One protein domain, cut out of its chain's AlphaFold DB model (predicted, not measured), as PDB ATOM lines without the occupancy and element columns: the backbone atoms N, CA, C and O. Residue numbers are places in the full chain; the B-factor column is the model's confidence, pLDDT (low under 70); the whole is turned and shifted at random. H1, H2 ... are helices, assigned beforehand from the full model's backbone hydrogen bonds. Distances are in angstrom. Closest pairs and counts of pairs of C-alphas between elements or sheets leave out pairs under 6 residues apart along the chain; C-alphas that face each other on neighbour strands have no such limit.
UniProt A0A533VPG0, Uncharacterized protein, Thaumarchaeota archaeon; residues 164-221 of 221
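This is residues 164 to 221 of the 221 residues of an uncharacterized protein of Thaumarchaeota archaeon (UniProt A0A533VPG0). The longest helix, H3, runs along one side of a small body, with H2 and H1 set crosswise on it and on each other. H4 lies beyond H1, reached by a loop, residues 203 to 213. The printed part has 58 residues with four named helices, H1 to H4 in order, and no named strand: all helix, compact, radius of gyration of the C-alphas 10.0 A, spans 26 by 20 by 18 A.

H3, residues 190 to 202, is 18.5 A long. H1, residues 164 to 173, begins at C-alpha 164 (212.234, 167.632, 239.027). H2 is residues 179 to 186; H4, residues 214 to 219, ends at C-alpha 219 (201.067, 173.247, 234.713).

H3 touches H1 about perpendicular, at 81 degrees; closest C-alphas Gln 165 and Glu 196, 6.0 A. With residues 190 to 194 alone H3 touches H2; closest C-alphas Glu 183 and Lys 190, 5.8 A. H1 touches H2; closest C-alphas Ser 171 and Ile 182, 6.3 A. H4 is apart from H2 and H3. Every O i to N i+4 pair is within hydrogen-bond range in H1, H3 and H4; in H2, 3 of 4.

The printed part has no cut. The H3 to H4 link is long. Seventeen residues are under pLDDT 70, among them 179 to 186.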
ATOM      1  N   VAL A 164     211.058 166.752 239.120       72.56
ATOM      2  CA  VAL A 164     212.234 167.632 239.027       72.56
ATOM      3  C   VAL A 164     211.987 168.781 238.046       72.56
ATOM      4  O   VAL A 164     212.231 169.940 238.375       72.56
ATOM      5  N   GLN A 165     211.437 168.484 236.868       73.31
ATOM      6  CA  GLN A 165     211.076 169.493 235.873       73.31
ATOM      7  C   GLN A 165     210.017 170.470 236.400       73.31
ATOM      8  O   GLN A 165     210.133 171.679 236.192       73.31
ATOM      9  N   PHE A 166     209.028 169.983 237.148       73.62
ATOM     10  CA  PHE A 166     208.034 170.834 237.797       73.62
ATOM     11  C   PHE A 166     208.658 171.783 238.825       73.62
ATOM     12  O   PHE A 166     208.373 172.983 238.826       73.62
ATOM     13  N   MET A 167     209.559 171.280 239.672       73.75
ATOM     14  CA  MET A 167     210.259 172.128 240.635       73.75
ATOM     15  C   MET A 167     211.150 173.171 239.939       73.75
ATOM     16  O   MET A 167     211.205 174.324 240.378       73.75
ATOM     17  N   ILE A 168     211.775 172.819 238.811       76.88
ATOM     18  CA  ILE A 168     212.506 173.772 237.965       76.88
ATOM     19  C   ILE A 168     211.551 174.847 237.417       76.88
ATOM     20  O   ILE A 168     211.854 176.036 237.537       76.88
ATOM     21  N   LEU A 169     210.376 174.487 236.894       77.00
ATOM     22  CA  LEU A 169     209.379 175.465 236.429       77.00
ATOM     23  C   LEU A 169     208.924 176.406 237.555       77.00
ATOM     24  O   LEU A 169     208.870 177.622 237.349       77.00
ATOM     25  N   LYS A 170     208.677 175.871 238.756       75.38
ATOM     26  CA  LYS A 170     208.317 176.657 239.945       75.38
ATOM     27  C   LYS A 170     209.427 177.639 240.332       75.38
ATOM     28  O   LYS A 170     209.150 178.805 240.607       75.38
ATOM     29  N   SER A 171     210.690 177.212 240.284       73.62
ATOM     30  CA  SER A 171     211.827 178.103 240.551       73.62
ATOM     31  C   SER A 171     211.931 179.234 239.512       73.62
ATOM     32  O   SER A 171     212.177 180.393 239.855       73.62
ATOM     33  N   ILE A 172     211.630 178.950 238.242       76.50
ATOM     34  CA  ILE A 172     211.607 179.964 237.180       76.50
ATOM     35  C   ILE A 172     210.439 180.942 237.376       76.50
ATOM     36  O   ILE A 172     210.618 182.145 237.166       76.50
ATOM     37  N   GLN A 173     209.276 180.469 237.837       74.81
ATOM     38  CA  GLN A 173     208.126 181.312 238.197       74.81
ATOM     39  C   GLN A 173     208.468 182.297 239.318       74.81
ATOM     40  O   GLN A 173     208.082 183.462 239.265       74.81
ATOM     41  N   GLN A 174     209.250 181.847 240.298       70.38
ATOM     42  CA  GLN A 174     209.743 182.672 241.402       70.38
ATOM     43  C   GLN A 174     210.814 183.690 240.970       70.38
ATOM     44  O   GLN A 174     211.216 184.541 241.762       70.38
ATOM     45  N   GLY A 175     211.250 183.649 239.706       65.75
ATOM     46  CA  GLY A 175     212.164 184.621 239.109       65.75
ATOM     47  C   GLY A 175     213.600 184.124 238.929       65.75
ATOM     48  O   GLY A 175     214.427 184.880 238.405       65.75
ATOM     49  N   TYR A 176     213.904 182.874 239.293       69.25
ATOM     50  CA  TYR A 176     215.238 182.290 239.141       69.25
ATOM     51  C   TYR A 176     215.468 181.830 237.697       69.25
ATOM     52  O   TYR A 176     214.975 180.799 237.255       69.25
ATOM     53  N   LYS A 177     216.228 182.617 236.925       68.31
ATOM     54  CA  LYS A 177     216.483 182.345 235.490       68.31
ATOM     55  C   LYS A 177     217.771 181.571 235.230       68.31
ATOM     56  O   LYS A 177     217.987 181.093 234.112       68.31
ATOM     57  N   LYS A 178     218.660 181.514 236.223       71.88
ATOM     58  CA  LYS A 178     219.995 180.921 236.105       71.88
ATOM     59  C   LYS A 178     220.023 179.552 236.768       71.88
ATOM     60  O   LYS A 178     219.678 179.440 237.939       71.88
ATOM     61  N   SER A 179     220.574 178.556 236.078       65.88
ATOM     62  CA  SER A 179     220.711 177.183 236.589       65.88
ATOM     63  C   SER A 179     221.444 177.113 237.935       65.88
ATOM     64  O   SER A 179     221.082 176.313 238.778       65.88
ATOM     65  N   LYS A 180     222.408 178.016 238.182       65.81
ATOM     66  CA  LYS A 180     223.152 178.122 239.454       65.81
ATOM     67  C   LYS A 180     222.304 178.621 240.636       65.81
ATOM     68  O   LYS A 180     222.633 178.370 241.789       65.81
ATOM     69  N   GLU A 181     221.255 179.398 240.369       66.50
ATOM     70  CA  GLU A 181     220.321 179.866 241.405       66.50
ATOM     71  C   GLU A 181     219.292 178.776 241.725       66.50
ATOM     72  O   GLU A 181     218.986 178.549 242.890       66.50
ATOM     73  N   ILE A 182     218.855 178.040 240.699       66.06
ATOM     74  CA  ILE A 182     217.970 176.877 240.827       66.06
ATOM     75  C   ILE A 182     218.686 175.733 241.563       66.06
ATOM     76  O   ILE A 182     218.122 175.165 242.485       66.06
ATOM     77  N   GLU A 183     219.959 175.469 241.248       69.44
ATOM     78  CA  GLU A 183     220.841 174.513 241.946       69.44
ATOM     79  C   GLU A 183     220.901 174.777 243.452       69.44
ATOM     80  O   GLU A 183     220.770 173.859 244.254       69.44
ATOM     81  N   LYS A 184     221.031 176.043 243.860       68.25
ATOM     82  CA  LYS A 184     221.042 176.410 245.281       68.25
ATOM     83  C   LYS A 184     219.695 176.206 245.968       68.25
ATOM     84  O   LYS A 184     219.674 175.984 247.173       68.25
ATOM     85  N   MET A 185     218.599 176.332 245.225       62.56
ATOM     86  CA  MET A 185     217.248 176.207 245.764       62.56
ATOM     87  C   MET A 185     216.786 174.751 245.847       62.56
ATOM     88  O   MET A 185     216.111 174.379 246.799       62.56
ATOM     89  N   LEU A 186     217.155 173.944 244.853       65.00
ATOM     90  CA  LEU A 186     216.773 172.540 244.735       65.00
ATOM     91  C   LEU A 186     217.830 171.566 245.262       65.00
ATOM     92  O   LEU A 186     217.546 170.378 245.356       65.00
ATOM     93  N   SER A 187     219.039 172.045 245.577       72.50
ATOM     94  CA  SER A 187     220.193 171.202 245.931       72.50
ATOM     95  C   SER A 187     220.434 170.066 244.924       72.50
ATOM     96  O   SER A 187     220.888 168.989 245.299       72.50
ATOM     97  N   LEU A 188     220.113 170.309 243.648       69.50
ATOM     98  CA  LEU A 188     220.299 169.366 242.547       69.50
ATOM     99  C   LEU A 188     221.558 169.695 241.750       69.50
ATOM    100  O   LEU A 188     221.944 170.859 241.642       69.50
ATOM    101  N   ASP A 189     222.135 168.683 241.105       75.12
ATOM    102  CA  ASP A 189     223.304 168.864 240.256       75.12
ATOM    103  C   ASP A 189     223.010 169.802 239.080       75.12
ATOM    104  O   ASP A 189     222.073 169.616 238.299       75.12
ATOM    105  N   LYS A 190     223.887 170.793 238.883       75.88
ATOM    106  CA  LYS A 190     223.777 171.771 237.791       75.88
ATOM    107  C   LYS A 190     223.584 171.116 236.416       75.88
ATOM    108  O   LYS A 190     222.824 171.621 235.593       75.88
ATOM    109  N   LYS A 191     224.284 170.004 236.160       75.56
ATOM    110  CA  LYS A 191     224.216 169.268 234.884       75.56
ATOM    111  C   LYS A 191     222.842 168.641 234.658       75.56
ATOM    112  O   LYS A 191     222.357 168.621 233.530       75.56
ATOM    113  N   GLU A 192     222.224 168.152 235.725       74.50
ATOM    114  CA  GLU A 192     220.888 167.570 235.685       74.50
ATOM    115  C   GLU A 192     219.843 168.666 235.457       74.50
ATOM    116  O   GLU A 192     219.027 168.554 234.547       74.50
ATOM    117  N   ILE A 193     219.962 169.804 236.147       75.19
ATOM    118  CA  ILE A 193     219.085 170.967 235.936       75.19
ATOM    119  C   ILE A 193     219.172 171.479 234.496       75.19
ATOM    120  O   ILE A 193     218.148 171.808 233.902       75.19
ATOM    121  N   GLU A 194     220.365 171.552 233.904       78.12
ATOM    122  CA  GLU A 194     220.531 171.988 232.511       78.12
ATOM    123  C   GLU A 194     219.917 170.999 231.513       78.12
ATOM    124  O   GLU A 194     219.261 171.432 230.561       78.12
ATOM    125  N   LYS A 195     220.065 169.691 231.755       82.38
ATOM    126  CA  LYS A 195     219.443 168.636 230.946       82.38
ATOM    127  C   LYS A 195     217.917 168.715 231.019       82.38
ATOM    128  O   LYS A 195     217.261 168.782 229.981       82.38
ATOM    129  N   GLU A 196     217.357 168.791 232.220       77.00
ATOM    130  CA  GLU A 196     215.909 168.874 232.432       77.00
ATOM    131  C   GLU A 196     215.332 170.207 231.921       77.00
ATOM    132  O   GLU A 196     214.259 170.244 231.320       77.00
ATOM    133  N   THR A 197     216.080 171.310 232.038       77.50
ATOM    134  CA  THR A 197     215.702 172.605 231.441       77.50
ATOM    135  C   THR A 197     215.691 172.538 229.912       77.50
ATOM    136  O   THR A 197     214.853 173.181 229.278       77.50
ATOM    137  N   ALA A 198     216.601 171.777 229.293       80.75
ATOM    138  CA  ALA A 198     216.591 171.570 227.848       80.75
ATOM    139  C   ALA A 198     215.352 170.780 227.406       80.75
ATOM    140  O   ALA A 198     214.696 171.190 226.450       80.75
ATOM    141  N   VAL A 199     214.974 169.734 228.148       81.88
ATOM    142  CA  VAL A 199     213.745 168.961 227.893       81.88
ATOM    143  C   VAL A 199     212.490 169.830 228.059       81.88
ATOM    144  O   VAL A 199     211.583 169.810 227.229       81.88
ATOM    145  N   LEU A 200     212.456 170.699 229.069       78.69
ATOM    146  CA  LEU A 200     211.368 171.667 229.253       78.69
ATOM    147  C   LEU A 200     211.256 172.682 228.103       78.69
ATOM    148  O   LEU A 200     210.155 173.149 227.795       78.69
ATOM    149  N   LYS A 201     212.372 173.026 227.450       81.75
ATOM    150  CA  LYS A 201     212.364 173.866 226.242       81.75
ATOM    151  C   LYS A 201     211.844 173.108 225.030       81.75
ATOM    152  O   LYS A 201     211.027 173.654 224.293       81.75
ATOM    153  N   THR A 202     212.283 171.865 224.830       80.38
ATOM    154  CA  THR A 202     211.819 171.039 223.703       80.38
ATOM    155  C   THR A 202     210.331 170.726 223.812       80.38
ATOM    156  O   THR A 202     209.626 170.768 222.808       80.38
ATOM    157  N   ASN A 203     209.829 170.520 225.030       78.50
ATOM    158  CA  ASN A 203     208.415 170.245 225.297       78.50
ATOM    159  C   ASN A 203     207.543 171.519 225.284       78.50
ATOM    160  O   ASN A 203     206.326 171.460 225.458       78.50
ATOM    161  N   GLY A 204     208.148 172.690 225.056       79.25
ATOM    162  CA  GLY A 204     207.438 173.960 224.918       79.25
ATOM    163  C   GLY A 204     206.925 174.556 226.229       79.25
ATOM    164  O   GLY A 204     206.127 175.490 226.173       79.25
ATOM    165  N   TYR A 205     207.367 174.063 227.392       77.94
ATOM    166  CA  TYR A 205     207.066 174.635 228.714       77.94
ATOM    167  C   TYR A 205     207.936 175.864 229.034       77.94
ATOM    168  O   TYR A 205     207.540 176.748 229.802       77.94
ATOM    169  N   LEU A 206     209.117 175.949 228.413       78.44
ATOM    170  CA  LEU A 206     210.022 177.090 228.499       78.44
ATOM    171  C   LEU A 206     210.363 177.642 227.114       78.44
ATOM    172  O   LEU A 206     210.588 176.915 226.154       78.44
ATOM    173  N   THR A 207     210.474 178.962 227.029       76.31
ATOM    174  CA  THR A 207     211.071 179.642 225.873       76.31
ATOM    175  C   THR A 207     212.596 179.496 225.874       76.31
ATOM    176  O   THR A 207     213.218 179.283 226.919       76.31
ATOM    177  N   ASN A 208     213.236 179.733 224.721       75.06
ATOM    178  CA  ASN A 208     214.705 179.746 224.585       75.06
ATOM    179  C   ASN A 208     215.404 180.673 225.601       75.06
ATOM    180  O   ASN A 208     216.537 180.404 226.001       75.06
ATOM    181  N   ASN A 209     214.690 181.701 226.077       73.88
ATOM    182  CA  ASN A 209     215.140 182.683 227.065       73.88
ATOM    183  C   ASN A 209     214.844 182.287 228.530       73.88
ATOM    184  O   ASN A 209     214.843 183.165 229.395       73.88
ATOM    185  N   ASN A 210     214.550 181.012 228.814       72.19
ATOM    186  CA  ASN A 210     214.174 180.502 230.143       72.19
ATOM    187  C   ASN A 210     212.972 181.245 230.762       72.19
ATOM    188  O   ASN A 210     212.923 181.456 231.971       72.19
ATOM    189  N   LYS A 211     212.013 181.696 229.942       76.19
ATOM    190  CA  LYS A 211     210.728 182.226 230.432       76.19
ATOM    191  C   LYS A 211     209.645 181.166 230.288       76.19
ATOM    192  O   LYS A 211     209.636 180.471 229.271       76.19
ATOM    193  N   LEU A 212     208.731 181.117 231.251       77.69
ATOM    194  CA  LEU A 212     207.534 180.280 231.207       77.69
ATOM    195  C   LEU A 212     206.668 180.623 229.992       77.69
ATOM    196  O   LEU A 212     206.454 181.797 229.681       77.69
ATOM    197  N   THR A 213     206.212 179.587 229.297       75.94
ATOM    198  CA  THR A 213     205.182 179.677 228.255       75.94
ATOM    199  C   THR A 213     203.791 179.548 228.879       75.94
ATOM    200  O   THR A 213     203.673 179.224 230.060       75.94
ATOM    201  N   SER A 214     202.727 179.770 228.101       72.25
ATOM    202  CA  SER A 214     201.348 179.521 228.552       72.25
ATOM    203  C   SER A 214     201.166 178.089 229.061       72.25
ATOM    204  O   SER A 214     200.658 177.901 230.158       72.25
ATOM    205  N   LYS A 215     201.712 177.099 228.343       72.19
ATOM    206  CA  LYS A 215     201.723 175.693 228.772       72.19
ATOM    207  C   LYS A 215     202.452 175.486 230.101       72.19
ATOM    208  O   LYS A 215     201.987 174.745 230.953       72.19
ATOM    209  N   GLY A 216     203.597 176.146 230.296       68.25
ATOM    210  CA  GLY A 216     204.333 176.091 231.564       68.25
ATOM    211  C   GLY A 216     203.579 176.737 232.726       68.25
ATOM    212  O   GLY A 216     203.724 176.299 233.861       68.25
ATOM    213  N   LEU A 217     202.768 177.761 232.449       68.69
ATOM    214  CA  LEU A 217     201.939 178.434 233.447       68.69
ATOM    215  C   LEU A 217     200.709 177.598 233.828       68.69
ATOM    216  O   LEU A 217     200.367 177.535 235.004       68.69
ATOM    217  N   GLU A 218     200.087 176.934 232.852       70.25
ATOM    218  CA  GLU A 218     198.956 176.018 233.059       70.25
ATOM    219  C   GLU A 218     199.335 174.831 233.949       70.25
ATOM    220  O   GLU A 218     198.545 174.423 234.785       70.25
ATOM    221  N   VAL A 219     200.563 174.318 233.832       68.06
ATOM    222  CA  VAL A 219     201.067 173.247 234.713       68.06
ATOM    223  C   VAL A 219     201.308 173.731 236.149       68.06
ATOM    224  O   VAL A 219     201.309 172.928 237.078       68.06
ATOM    225  N   LEU A 220     201.530 175.032 236.344       65.38
ATOM    226  CA  LEU A 220     201.811 175.643 237.648       65.38
ATOM    227  C   LEU A 220     200.564 176.225 238.344       65.38
ATOM    228  O   LEU A 220     200.710 176.739 239.456       65.38
ATOM    229  N   THR A 221     199.394 176.197 237.695       60.91
ATOM    230  CA  THR A 221     198.119 176.753 238.193       60.91
ATOM    231  C   THR A 221     197.222 175.641 238.718       60.91
ATOM    232  O   THR A 221     196.649 175.832 239.814       60.91
TER     233      THR A 221